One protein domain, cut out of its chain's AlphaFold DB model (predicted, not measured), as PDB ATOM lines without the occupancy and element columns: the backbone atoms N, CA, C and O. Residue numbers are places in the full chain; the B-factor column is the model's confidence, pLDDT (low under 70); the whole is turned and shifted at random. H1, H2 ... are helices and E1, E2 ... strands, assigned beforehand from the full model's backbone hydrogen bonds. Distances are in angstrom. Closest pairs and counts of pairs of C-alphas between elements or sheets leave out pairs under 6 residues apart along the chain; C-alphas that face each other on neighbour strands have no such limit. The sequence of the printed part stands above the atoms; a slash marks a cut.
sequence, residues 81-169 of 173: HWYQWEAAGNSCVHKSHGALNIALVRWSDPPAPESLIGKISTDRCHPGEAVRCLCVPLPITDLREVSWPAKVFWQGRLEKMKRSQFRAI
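What this domain is: This is residues 81 to 169 of the 173 residues of an uncharacterized protein of Acidipila sp. EB88 (UniProt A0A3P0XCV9). With little regular structure, a small sheet, E2-E1-E3, forms the middle; hairpin E4-E5 packs on E2, with H2 at one end and H1 towards the other. The 89 printed residues, 34 in named elements, run E1, H1, E2, E3, E4, E5, H2: mixed class, both sheets antiparallel. The whole is compact, radius of gyration of the C-alphas 12.5 A, spanning 34 by 24 by 20 A.

How they stand to each other: E1, residues 82 to 86, is antiparallel to E2, 103 to 106 (N 85 to O 103, 2.8 A), and E3, 136 to 139 (N 84 to O 138, 2.8 A). E2 and E4, 150 to 154, have closest C-alphas Leu 104 and Val 152, 4.6 A apart. E4 and E5, 157 to 161, form a hairpin (N 152 to O 159, 2.8 A). H1, 95 to 98, is only just not on the sheet, with 4 pairs of C-alphas within 10 A. In H2, 163 to 169, 1 of 3 O i to N i+4 and 2 of 4 O i to N i+3 pairs are within hydrogen-bond range; H1 is too short for the former.

Where its parts are: E1, 12.8 A long, begins at C-alpha 82 (5.026, -0.320, -30.417). H2, 10.3 A, ends at C-alpha 169 (13.533, -0.425, -24.782).

The domain as a whole: The printed part has no cut. E2 to E3 is a long link, 29 residues. No printed residue is under 70 pLDDT.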
ATOM      1  N   HIS A  81       5.491   3.886 -30.661       94.50
ATOM      2  CA  HIS A  81       6.505   3.094 -31.373       94.50
ATOM      3  C   HIS A  81       6.208   1.591 -31.440       94.50
ATOM      4  O   HIS A  81       6.815   0.883 -32.246       94.50
ATOM      5  N   TRP A  82       5.289   1.103 -30.608       96.31
ATOM      6  CA  TRP A  82       5.026  -0.320 -30.417       96.31
ATOM      7  C   TRP A  82       3.549  -0.652 -30.618       96.31
ATOM      8  O   TRP A  82       2.664   0.141 -30.297       96.31
ATOM      9  N   TYR A  83       3.289  -1.860 -31.103       97.25
ATOM     10  CA  TYR A  83       1.953  -2.430 -31.232       97.25
ATOM     11  C   TYR A  83       1.962  -3.901 -30.808       97.25
ATOM     12  O   TYR A  83       2.988  -4.576 -30.892       97.25
ATOM     13  N   GLN A  84       0.821  -4.413 -30.356       97.62
ATOM     14  CA  GLN A  84       0.587  -5.847 -30.232       97.62
ATOM     15  C   GLN A  84       0.121  -6.397 -31.582       97.62
ATOM     16  O   GLN A  84      -0.774  -5.841 -32.220       97.62
ATOM     17  N   TRP A  85       0.721  -7.499 -32.016       97.38
ATOM     18  CA  TRP A  85       0.263  -8.257 -33.171       97.38
ATOM     19  C   TRP A  85      -0.907  -9.155 -32.770       97.38
ATOM     20  O   TRP A  85      -0.727 -10.126 -32.032       97.38
ATOM     21  N   GLU A  86      -2.096  -8.874 -33.293       95.88
ATOM     22  CA  GLU A  86      -3.281  -9.700 -33.076       95.88
ATOM     23  C   GLU A  86      -3.527 -10.572 -34.312       95.88
ATOM     24  O   GLU A  86      -3.806 -10.076 -35.408       95.88
ATOM     25  N   ALA A  87      -3.388 -11.889 -34.159       94.12
ATOM     26  CA  ALA A  87      -3.693 -12.834 -35.222       94.12
ATOM     27  C   ALA A  87      -5.197 -13.132 -35.254       94.12
ATOM     28  O   ALA A  87      -5.832 -13.265 -34.212       94.12
ATOM     29  N   ALA A  88      -5.776 -13.308 -36.445       84.88
ATOM     30  CA  ALA A  88      -7.163 -13.758 -36.531       84.88
ATOM     31  C   ALA A  88      -7.320 -15.141 -35.854       84.88
ATOM     32  O   ALA A  88      -6.616 -16.096 -36.161       84.88
ATOM     33  N   GLY A  89      -8.237 -15.276 -34.898       78.00
ATOM     34  CA  GLY A  89      -8.389 -16.497 -34.091       78.00
ATOM     35  C   GLY A  89      -8.976 -17.711 -34.831       78.00
ATOM     36  O   GLY A  89      -9.650 -18.528 -34.211       78.00
ATOM     37  N   ASN A  90      -8.798 -17.817 -36.149       81.94
ATOM     38  CA  ASN A  90      -9.400 -18.848 -36.992       81.94
ATOM     39  C   ASN A  90      -8.352 -19.615 -37.816       81.94
ATOM     40  O   ASN A  90      -7.179 -19.251 -37.900       81.94
ATOM     41  N   SER A  91      -8.793 -20.703 -38.450       77.31
ATOM     42  CA  SER A  91      -7.946 -21.587 -39.259       77.31
ATOM     43  C   SER A  91      -7.373 -20.937 -40.524       77.31
ATOM     44  O   SER A  91      -6.521 -21.539 -41.173       77.31
ATOM     45  N   CYS A  92      -7.809 -19.725 -40.883       77.75
ATOM     46  CA  CYS A  92      -7.309 -18.996 -42.046       77.75
ATOM     47  C   CYS A  92      -6.004 -18.238 -41.761       77.75
ATOM     48  O   CYS A  92      -5.433 -17.654 -42.681       77.75
ATOM     49  N   VAL A  93      -5.518 -18.228 -40.516       85.19
ATOM     50  CA  VAL A  93      -4.245 -17.589 -40.182       85.19
ATOM     51  C   VAL A  93      -3.055 -18.416 -40.639       85.19
ATOM     52  O   VAL A  93      -2.923 -19.601 -40.332       85.19
ATOM     53  N   HIS A  94      -2.134 -17.744 -41.333       85.81
ATOM     54  CA  HIS A  94      -0.813 -18.278 -41.648       85.81
ATOM     55  C   HIS A  94      -0.122 -18.735 -40.358       85.81
ATOM     56  O   HIS A  94      -0.023 -17.970 -39.400       85.81
ATOM     57  N   LYS A  95       0.384 -19.974 -40.314       88.31
ATOM     58  CA  LYS A  95       1.008 -20.545 -39.100       88.31
ATOM     59  C   LYS A  95       2.104 -19.644 -38.512       88.31
ATOM     60  O   LYS A  95       2.193 -19.496 -37.296       88.31
ATOM     61  N   SER A  96       2.898 -19.020 -39.379       91.00
ATOM     62  CA  SER A  96       3.929 -18.025 -39.059       91.00
ATOM     63  C   SER A  96       3.367 -16.798 -38.333       91.00
ATOM     64  O   SER A  96       3.927 -16.349 -37.338       91.00
ATOM     65  N   HIS A  97       2.215 -16.293 -38.771       93.75
ATOM     66  CA  HIS A  97       1.526 -15.165 -38.144       93.75
ATOM     67  C   HIS A  97       0.895 -15.562 -36.805       93.75
ATOM     68  O   HIS A  97       0.908 -14.777 -35.862       93.75
ATOM     69  N   GLY A  98       0.403 -16.799 -36.681       93.00
ATOM     70  CA  GLY A  98      -0.061 -17.345 -35.404       93.00
ATOM     71  C   GLY A  98       1.047 -17.377 -34.346       93.00
ATOM     72  O   GLY A  98       0.791 -17.111 -33.173       93.00
ATOM     73  N   ALA A  99       2.303 -17.601 -34.754       92.12
ATOM     74  CA  ALA A  99       3.451 -17.503 -33.856       92.12
ATOM     75  C   ALA A  99       3.701 -16.070 -33.357       92.12
ATOM     76  O   ALA A  99       4.336 -15.907 -32.320       92.12
ATOM     77  N   LEU A 100       3.196 -15.040 -34.033       95.06
ATOM     78  CA  LEU A 100       3.279 -13.646 -33.596       95.06
ATOM     79  C   LEU A 100       2.075 -13.196 -32.771       95.06
ATOM     80  O   LEU A 100       2.110 -12.085 -32.256       95.06
ATOM     81  N   ASN A 101       1.046 -14.033 -32.597       95.69
ATOM     82  CA  ASN A 101      -0.120 -13.636 -31.816       95.69
ATOM     83  C   ASN A 101       0.300 -13.142 -30.425       95.69
ATOM     84  O   ASN A 101       1.170 -13.758 -29.797       95.69
ATOM     85  N   ILE A 102      -0.303 -12.032 -29.992       95.50
ATOM     86  CA  ILE A 102      -0.034 -11.273 -28.762       95.50
ATOM     87  C   ILE A 102       1.417 -10.783 -28.584       95.50
ATOM     88  O   ILE A 102       1.788 -10.333 -27.498       95.50
ATOM     89  N   ALA A 103       2.268 -10.874 -29.612       97.12
ATOM     90  CA  ALA A 103       3.636 -10.378 -29.536       97.12
ATOM     91  C   ALA A 103       3.666  -8.853 -29.676       97.12
ATOM     92  O   ALA A 103       3.021  -8.291 -30.558       97.12
ATOM     93  N   LEU A 104       4.460  -8.191 -28.839       97.56
ATOM     94  CA  LEU A 104       4.759  -6.773 -28.987       97.56
ATOM     95  C   LEU A 104       5.825  -6.601 -30.063       97.56
ATOM     96  O   LEU A 104       6.877  -7.240 -30.007       97.56
ATOM     97  N   VAL A 105       5.561  -5.729 -31.023       97.25
ATOM     98  CA  VAL A 105       6.418  -5.477 -32.178       97.25
ATOM     99  C   VAL A 105       6.606  -3.974 -32.333       97.25
ATOM    100  O   VAL A 105       5.687  -3.189 -32.097       97.25
ATOM    101  N   ARG A 106       7.809  -3.565 -32.730       95.50
ATOM    102  CA  ARG A 106       8.125  -2.165 -33.009       95.50
ATOM    103  C   ARG A 106       7.778  -1.819 -34.457       95.50
ATOM    104  O   ARG A 106       8.074  -2.594 -35.363       95.50
ATOM    105  N   TRP A 107       7.211  -0.635 -34.700       95.00
ATOM    106  CA  TRP A 107       6.916  -0.166 -36.064       95.00
ATOM    107  C   TRP A 107       8.160  -0.091 -36.957       95.00
ATOM    108  O   TRP A 107       8.076  -0.394 -38.140       95.00
ATOM    109  N   SER A 108       9.319   0.253 -36.391       93.31
ATOM    110  CA  SER A 108      10.582   0.381 -37.129       93.31
ATOM    111  C   SER A 108      11.332  -0.938 -37.357       93.31
ATOM    112  O   SER A 108      12.304  -0.949 -38.103       93.31
ATOM    113  N   ASP A 109      10.929  -2.036 -36.707       93.31
ATOM    114  CA  ASP A 109      11.562  -3.355 -36.854       93.31
ATOM    115  C   ASP A 109      10.488  -4.442 -37.029       93.31
ATOM    116  O   ASP A 109      10.217  -5.213 -36.102       93.31
ATOM    117  N   PRO A 110       9.815  -4.487 -38.198       94.25
ATOM    118  CA  PRO A 110       8.843  -5.531 -38.483       94.25
ATOM    119  C   PRO A 110       9.506  -6.917 -38.525       94.25
ATOM    120  O   PRO A 110      10.620  -7.058 -39.047       94.25
ATOM    121  N   PRO A 111       8.819  -7.963 -38.034       94.88
ATOM    122  CA  PRO A 111       9.311  -9.327 -38.079       94.88
ATOM    123  C   PRO A 111       9.300  -9.867 -39.502       94.88
ATOM    124  O   PRO A 111       8.566  -9.383 -40.361       94.88
ATOM    125  N   ALA A 112      10.068 -10.933 -39.716       93.88
ATOM    126  CA  ALA A 112       9.890 -11.851 -40.833       93.88
ATOM    127  C   ALA A 112       9.164 -13.107 -40.308       93.88
ATOM    128  O   ALA A 112       9.812 -13.983 -39.723       93.88
ATOM    129  N   PRO A 113       7.821 -13.201 -40.422       91.00
ATOM    130  CA  PRO A 113       7.050 -14.239 -39.736       91.00
ATOM    131  C   PRO A 113       7.457 -15.662 -40.132       91.00
ATOM    132  O   PRO A 113       7.480 -16.565 -39.298       91.00
ATOM    133  N   GLU A 114       7.784 -15.875 -41.406       89.12
ATOM    134  CA  GLU A 114       8.165 -17.191 -41.930       89.12
ATOM    135  C   GLU A 114       9.483 -17.700 -41.321       89.12
ATOM    136  O   GLU A 114       9.604 -18.888 -41.015       89.12
ATOM    137  N   SER A 115      10.438 -16.806 -41.043       88.69
ATOM    138  CA  SER A 115      11.705 -17.159 -40.386       88.69
ATOM    139  C   SER A 115      11.495 -17.633 -38.948       88.69
ATOM    140  O   SER A 115      12.225 -18.498 -38.467       88.69
ATOM    141  N   LEU A 116      10.461 -17.126 -38.264       87.25
ATOM    142  CA  LEU A 116      10.142 -17.494 -36.878       87.25
ATOM    143  C   LEU A 116       9.672 -18.945 -36.732       87.25
ATOM    144  O   LEU A 116       9.731 -19.499 -35.636       87.25
ATOM    145  N   ILE A 117       9.223 -19.566 -37.825       86.88
ATOM    146  CA  ILE A 117       8.830 -20.981 -37.877       86.88
ATOM    147  C   ILE A 117       9.839 -21.841 -38.653       86.88
ATOM    148  O   ILE A 117       9.508 -22.944 -39.085       86.88
ATOM    149  N   GLY A 118      11.065 -21.342 -38.837       84.25
ATOM    150  CA  GLY A 118      12.172 -22.090 -39.435       84.25
ATOM    151  C   GLY A 118      12.165 -22.154 -40.962       84.25
ATOM    152  O   GLY A 118      12.918 -22.945 -41.528       84.25
ATOM    153  N   LYS A 119      11.349 -21.344 -41.653       86.44
ATOM    154  CA  LYS A 119      11.446 -21.232 -43.114       86.44
ATOM    155  C   LYS A 119      12.528 -20.237 -43.515       86.44
ATOM    156  O   LYS A 119      12.754 -19.231 -42.847       86.44
ATOM    157  N   ILE A 120      13.163 -20.492 -44.655       82.69
ATOM    158  CA  ILE A 120      14.124 -19.566 -45.254       82.69
ATOM    159  C   ILE A 120      13.331 -18.467 -45.968       82.69
ATOM    160  O   ILE A 120      12.858 -18.653 -47.084       82.69
ATOM    161  N   SER A 121      13.144 -17.340 -45.292       81.81
ATOM    162  CA  SER A 121      12.585 -16.108 -45.851       81.81
ATOM    163  C   SER A 121      13.163 -14.927 -45.078       81.81
ATOM    164  O   SER A 121      13.493 -15.055 -43.898       81.81
ATOM    165  N   THR A 122      13.307 -13.791 -45.750       80.56
ATOM    166  CA  THR A 122      13.676 -12.501 -45.150       80.56
ATOM    167  C   THR A 122      12.566 -11.469 -45.320       80.56
ATOM    168  O   THR A 122      12.788 -10.282 -45.084       80.56
ATOM    169  N   ASP A 123      11.381 -11.907 -45.746       88.06
ATOM    170  CA  ASP A 123      10.266 -11.029 -46.070       88.06
ATOM    171  C   ASP A 123       9.655 -10.507 -44.777       88.06
ATOM    172  O   ASP A 123       8.996 -11.231 -44.025       88.06
ATOM    173  N   ARG A 124       9.929  -9.233 -44.504       92.38
ATOM    174  CA  ARG A 124       9.411  -8.547 -43.329       92.38
ATOM    175  C   ARG A 124       8.055  -7.954 -43.626       92.38
ATOM    176  O   ARG A 124       7.890  -7.272 -44.640       92.38
ATOM    177  N   CYS A 125       7.117  -8.165 -42.717       93.50
ATOM    178  CA  CYS A 125       5.787  -7.616 -42.870       93.50
ATOM    179  C   CYS A 125       5.130  -7.277 -41.532       93.50
ATOM    180  O   CYS A 125       5.405  -7.878 -40.494       93.50
ATOM    181  N   HIS A 126       4.253  -6.287 -41.586       96.06
ATOM    182  CA  HIS A 126       3.317  -5.921 -40.533       96.06
ATOM    183  C   HIS A 126       2.023  -6.751 -40.639       96.06
ATOM    184  O   HIS A 126       1.735  -7.347 -41.689       96.06
ATOM    185  N   PRO A 127       1.200  -6.799 -39.575       95.44
ATOM    186  CA  PRO A 127      -0.094  -7.470 -39.646       95.44
ATOM    187  C   PRO A 127      -0.978  -6.794 -40.706       95.44
ATOM    188  O   PRO A 127      -1.102  -5.575 -40.728       95.44
ATOM    189  N   GLY A 128      -1.564  -7.589 -41.604       94.06
ATOM    190  CA  GLY A 128      -2.375  -7.105 -42.729       94.06
ATOM    191  C   GLY A 128      -1.628  -6.928 -44.060       94.06
ATOM    192  O   GLY A 128      -2.286  -6.831 -45.090       94.06
ATOM    193  N   GLU A 129      -0.286  -6.956 -44.094       94.69
ATOM    194  CA  GLU A 129       0.465  -6.757 -45.356       94.69
ATOM    195  C   GLU A 129       0.572  -8.010 -46.223       94.69
ATOM    196  O   GLU A 129       0.639  -7.909 -47.448       94.69
ATOM    197  N   ALA A 130       0.616  -9.197 -45.614       92.62
ATOM    198  CA  ALA A 130       0.703 -10.438 -46.374       92.62
ATOM    199  C   ALA A 130      -0.606 -10.723 -47.129       92.62
ATOM    200  O   ALA A 130      -1.692 -10.298 -46.727       92.62
ATOM    201  N   VAL A 131      -0.515 -11.496 -48.212       90.12
ATOM    202  CA  VAL A 131      -1.676 -11.872 -49.031       90.12
ATOM    203  C   VAL A 131      -2.759 -12.524 -48.165       90.12
ATOM    204  O   VAL A 131      -2.490 -13.493 -47.446       90.12
ATOM    205  N   ARG A 132      -3.986 -11.985 -48.238       85.81
ATOM    206  CA  ARG A 132      -5.153 -12.430 -47.445       85.81
ATOM    207  C   ARG A 132      -4.899 -12.476 -45.928       85.81
ATOM    208  O   ARG A 132      -5.487 -13.291 -45.217       85.81
ATOM    209  N   CYS A 133      -4.025 -11.615 -45.415       90.88
ATOM    210  CA  CYS A 133      -3.775 -11.519 -43.985       90.88
ATOM    211  C   CYS A 133      -4.926 -10.793 -43.276       90.88
ATOM    212  O   CYS A 133      -5.268  -9.669 -43.626       90.88
ATOM    213  N   LEU A 134      -5.492 -11.432 -42.252       89.75
ATOM    214  CA  LEU A 134      -6.535 -10.861 -41.386       89.75
ATOM    215  C   LEU A 134      -5.991 -10.390 -40.027       89.75
ATOM    216  O   LEU A 134      -6.767 -10.079 -39.129       89.75
ATOM    217  N   CYS A 135      -4.669 -10.411 -39.838       94.75
ATOM    218  CA  CYS A 135      -4.056  -9.934 -38.599       94.75
ATOM    219  C   CYS A 135      -4.149  -8.408 -38.534       94.75
ATOM    220  O   CYS A 135      -4.074  -7.752 -39.573       94.75
ATOM    221  N   VAL A 136      -4.232  -7.855 -37.326       95.81
ATOM    222  CA  VAL A 136      -4.297  -6.405 -37.108       95.81
ATOM    223  C   VAL A 136      -3.242  -5.938 -36.099       95.81
ATOM    224  O   VAL A 136      -2.872  -6.697 -35.197       95.81
ATOM    225  N   PRO A 137      -2.723  -4.709 -36.243       97.31
ATOM    226  CA  PRO A 137      -1.891  -4.083 -35.227       97.31
ATOM    227  C   PRO A 137      -2.773  -3.416 -34.169       97.31
ATOM    228  O   PRO A 137      -3.710  -2.694 -34.498       97.31
ATOM    229  N   LEU A 138      -2.432  -3.594 -32.897       96.81
ATOM    230  CA  LEU A 138      -3.040  -2.864 -31.787       96.81
ATOM    231  C   LEU A 138      -1.977  -1.944 -31.168       96.81
ATOM    232  O   LEU A 138      -1.164  -2.426 -30.373       96.81
ATOM    233  N   PRO A 139      -1.899  -0.656 -31.564       96.81
ATOM    234  CA  PRO A 139      -0.936   0.289 -31.000       96.81
ATOM    235  C   PRO A 139      -1.040   0.344 -29.476       96.81
ATOM    236  O   PRO A 139      -2.136   0.444 -28.929       96.81
ATOM    237  N   ILE A 140       0.100   0.280 -28.794       95.81
ATOM    238  CA  ILE A 140       0.141   0.282 -27.331       95.81
ATOM    239  C   ILE A 140       0.287   1.725 -26.877       95.81
ATOM    240  O   ILE A 140       1.291   2.369 -27.184       95.81
ATOM    241  N   THR A 141      -0.692   2.220 -26.123       94.12
ATOM    242  CA  THR A 141      -0.654   3.587 -25.586       94.12
ATOM    243  C   THR A 141      -0.081   3.617 -24.173       94.12
ATOM    244  O   THR A 141       0.617   4.561 -23.803       94.12
ATOM    245  N   ASP A 142      -0.296   2.546 -23.401       93.06
ATOM    246  CA  ASP A 142       0.195   2.430 -22.033       93.06
ATOM    247  C   ASP A 142       0.678   1.009 -21.700       93.06
ATOM    248  O   ASP A 142       0.021   0.004 -21.956       93.06
ATOM    249  N   LEU A 143       1.818   0.911 -21.010       93.00
ATOM    250  CA  LEU A 143       2.370  -0.357 -20.516       93.00
ATOM    251  C   LEU A 143       1.460  -1.102 -19.520       93.00
ATOM    252  O   LEU A 143       1.737  -2.261 -19.203       93.00
ATOM    253  N   ARG A 144       0.453  -0.433 -18.952       93.75
ATOM    254  CA  ARG A 144      -0.575  -1.017 -18.079       93.75
ATOM    255  C   ARG A 144      -1.581  -1.872 -18.853       93.75
ATOM    256  O   ARG A 144      -2.177  -2.751 -18.245       93.75
ATOM    257  N   GLU A 145      -1.735  -1.641 -20.155       90.69
ATOM    258  CA  GLU A 145      -2.641  -2.397 -21.035       90.69
ATOM    259  C   GLU A 145      -2.071  -3.780 -21.386       90.69
ATOM    260  O   GLU A 145      -2.798  -4.698 -21.755       90.69
ATOM    261  N   VAL A 146      -0.756  -3.948 -21.234       94.69
ATOM    262  CA  VAL A 146      -0.046  -5.176 -21.580       94.69
ATOM    263  C   VAL A 146      -0.058  -6.164 -20.415       94.69
ATOM    264  O   VAL A 146       0.332  -5.841 -19.289       94.69
ATOM    265  N   SER A 147      -0.411  -7.415 -20.711       94.88
ATOM    266  CA  SER A 147      -0.260  -8.534 -19.778       94.88
ATOM    267  C   SER A 147       1.202  -8.982 -19.693       94.88
ATOM    268  O   SER A 147       1.789  -9.437 -20.673       94.88
ATOM    269  N   TRP A 148       1.796  -8.867 -18.504       95.62
ATOM    270  CA  TRP A 148       3.200  -9.205 -18.259       95.62
ATOM    271  C   TRP A 148       3.355 -10.556 -17.548       95.62
ATOM    272  O   TRP A 148       2.553 -10.872 -16.671       95.62
ATOM    273  N   PRO A 149       4.434 -11.315 -17.813       96.56
ATOM    274  CA  PRO A 149       5.461 -11.085 -18.835       96.56
ATOM    275  C   PRO A 149       4.921 -11.261 -20.263       96.56
ATOM    276  O   PRO A 149       4.193 -12.212 -20.536       96.56
ATOM    277  N   ALA A 150       5.324 -10.365 -21.162       97.00
ATOM    278  CA  ALA A 150       4.824 -10.307 -22.529       97.00
ATOM    279  C   ALA A 150       5.789 -10.983 -23.504       97.00
ATOM    280  O   ALA A 150       6.996 -11.074 -23.259       97.00
ATOM    281  N   LYS A 151       5.245 -11.439 -24.628       97.25
ATOM    282  CA  LYS A 151       6.025 -11.878 -25.780       97.25
ATOM    283  C   LYS A 151       6.443 -10.642 -26.570       97.25
ATOM    284  O   LYS A 151       5.590  -9.828 -26.890       97.25
ATOM    285  N   VAL A 152       7.724 -10.485 -26.877       97.06
ATOM    286  CA  VAL A 152       8.269  -9.303 -27.555       97.06
ATOM    287  C   VAL A 152       9.133  -9.758 -28.722       97.06
ATOM    288  O   VAL A 152       9.995 -10.619 -28.551       97.06
ATOM    289  N   PHE A 153       8.897  -9.192 -29.902       96.06
ATOM    290  CA  PHE A 153       9.816  -9.292 -31.026       96.06
ATOM    291  C   PHE A 153      10.865  -8.185 -30.909       96.06
ATOM    292  O   PHE A 153      10.533  -7.000 -30.939       96.06
ATOM    293  N   TRP A 154      12.125  -8.575 -30.746       92.25
ATOM    294  CA  TRP A 154      13.243  -7.653 -30.602       92.25
ATOM    295  C   TRP A 154      14.484  -8.224 -31.284       92.25
ATOM    296  O   TRP A 154      14.844  -9.378 -31.047       92.25
ATOM    297  N   GLN A 155      15.131  -7.430 -32.143       88.06
ATOM    298  CA  GLN A 155      16.392  -7.791 -32.810       88.06
ATOM    299  C   GLN A 155      16.338  -9.154 -33.529       88.06
ATOM    300  O   GLN A 155      17.259  -9.966 -33.452       88.06
ATOM    301  N   GLY A 156      15.231  -9.427 -34.225       87.62
ATOM    302  CA  GLY A 156      15.059 -10.665 -34.991       87.62
ATOM    303  C   GLY A 156      14.639 -11.890 -34.175       87.62
ATOM    304  O   GLY A 156      14.570 -12.983 -34.736       87.62
ATOM    305  N   ARG A 157      14.353 -11.752 -32.873       90.56
ATOM    306  CA  ARG A 157      13.975 -12.871 -31.996       90.56
ATOM    307  C   ARG A 157      12.689 -12.592 -31.235       90.56
ATOM    308  O   ARG A 157      12.371 -11.453 -30.914       90.56
ATOM    309  N   LEU A 158      11.960 -13.664 -30.936       93.56
ATOM    310  CA  LEU A 158      10.816 -13.641 -30.032       93.56
ATOM    311  C   LEU A 158      11.264 -14.030 -28.626       93.56
ATOM    312  O   LEU A 158      11.674 -15.167 -28.396       93.56
ATOM    313  N   GLU A 159      11.133 -13.105 -27.685       94.50
ATOM    314  CA  GLU A 159      11.555 -13.289 -26.301       94.50
ATOM    315  C   GLU A 159      10.411 -13.009 -25.327       94.50
ATOM    316  O   GLU A 159       9.482 -12.255 -25.611       94.50
ATOM    317  N   LYS A 160      10.470 -13.632 -24.148       96.81
ATOM    318  CA  LYS A 160       9.528 -13.368 -23.061       96.81
ATOM    319  C   LYS A 160      10.148 -12.343 -22.118       96.81
ATOM    320  O   LYS A 160      11.108 -12.657 -21.421       96.81
ATOM    321  N   MET A 161       9.592 -11.137 -22.076       97.25
ATOM    322  CA  MET A 161      10.131 -10.024 -21.296       97.25
ATOM    323  C   MET A 161       9.226  -9.660 -20.118       97.25
ATOM    324  O   MET A 161       7.998  -9.626 -20.217       97.25
ATOM    325  N   LYS A 162       9.840  -9.340 -18.977       97.25
ATOM    326  CA  LYS A 162       9.170  -8.666 -17.858       97.25
ATOM    327  C   LYS A 162       8.954  -7.190 -18.198       97.25
ATOM    328  O   LYS A 162       9.734  -6.597 -18.941       97.25
ATOM    329  N   ARG A 163       7.975  -6.554 -17.543       96.06
ATOM    330  CA  ARG A 163       7.696  -5.114 -17.700       96.06
ATOM    331  C   ARG A 163       8.933  -4.238 -17.483       96.06
ATOM    332  O   ARG A 163       9.117  -3.253 -18.186       96.06
ATOM    333  N   SER A 164       9.778  -4.591 -16.510       94.44
ATOM    334  CA  SER A 164      11.015  -3.860 -16.213       94.44
ATOM    335  C   SER A 164      12.040  -3.942 -17.346       94.44
ATOM    336  O   SER A 164      12.659  -2.933 -17.659       94.44
ATOM    337  N   GLN A 165      12.183  -5.108 -17.985       94.81
ATOM    338  CA  GLN A 165      13.076  -5.302 -19.131       94.81
ATOM    339  C   GLN A 165      12.570  -4.518 -20.342       94.81
ATOM    340  O   GLN A 165      13.322  -3.770 -20.954       94.81
ATOM    341  N   PHE A 166      11.272  -4.618 -20.630       95.62
ATOM    342  CA  PHE A 166      10.673  -3.910 -21.757       95.62
ATOM    343  C   PHE A 166      10.709  -2.384 -21.590       95.62
ATOM    344  O   PHE A 166      10.924  -1.655 -22.554       95.62
ATOM    345  N   ARG A 167      10.582  -1.874 -20.357       93.62
ATOM    346  CA  ARG A 167      10.700  -0.434 -20.079       93.62
ATOM    347  C   ARG A 167      12.042   0.149 -20.539       93.62
ATOM    348  O   ARG A 167      12.071   1.314 -20.915       93.62
ATOM    349  N   ALA A 168      13.117  -0.641 -20.545       92.25
ATOM    350  CA  ALA A 168      14.426  -0.188 -21.014       92.25
ATOM    351  C   ALA A 168      14.457   0.100 -22.527       92.25
ATOM    352  O   ALA A 168      15.251   0.932 -22.959       92.25
ATOM    353  N   ILE A 169      13.595  -0.555 -23.315       92.62
ATOM    354  CA  ILE A 169      13.533  -0.425 -24.782       92.62
ATOM    355  C   ILE A 169      12.298   0.342 -25.281       92.62
ATOM    356  O   ILE A 169      12.258   0.749 -26.436       92.62
TER     357      ILE A 169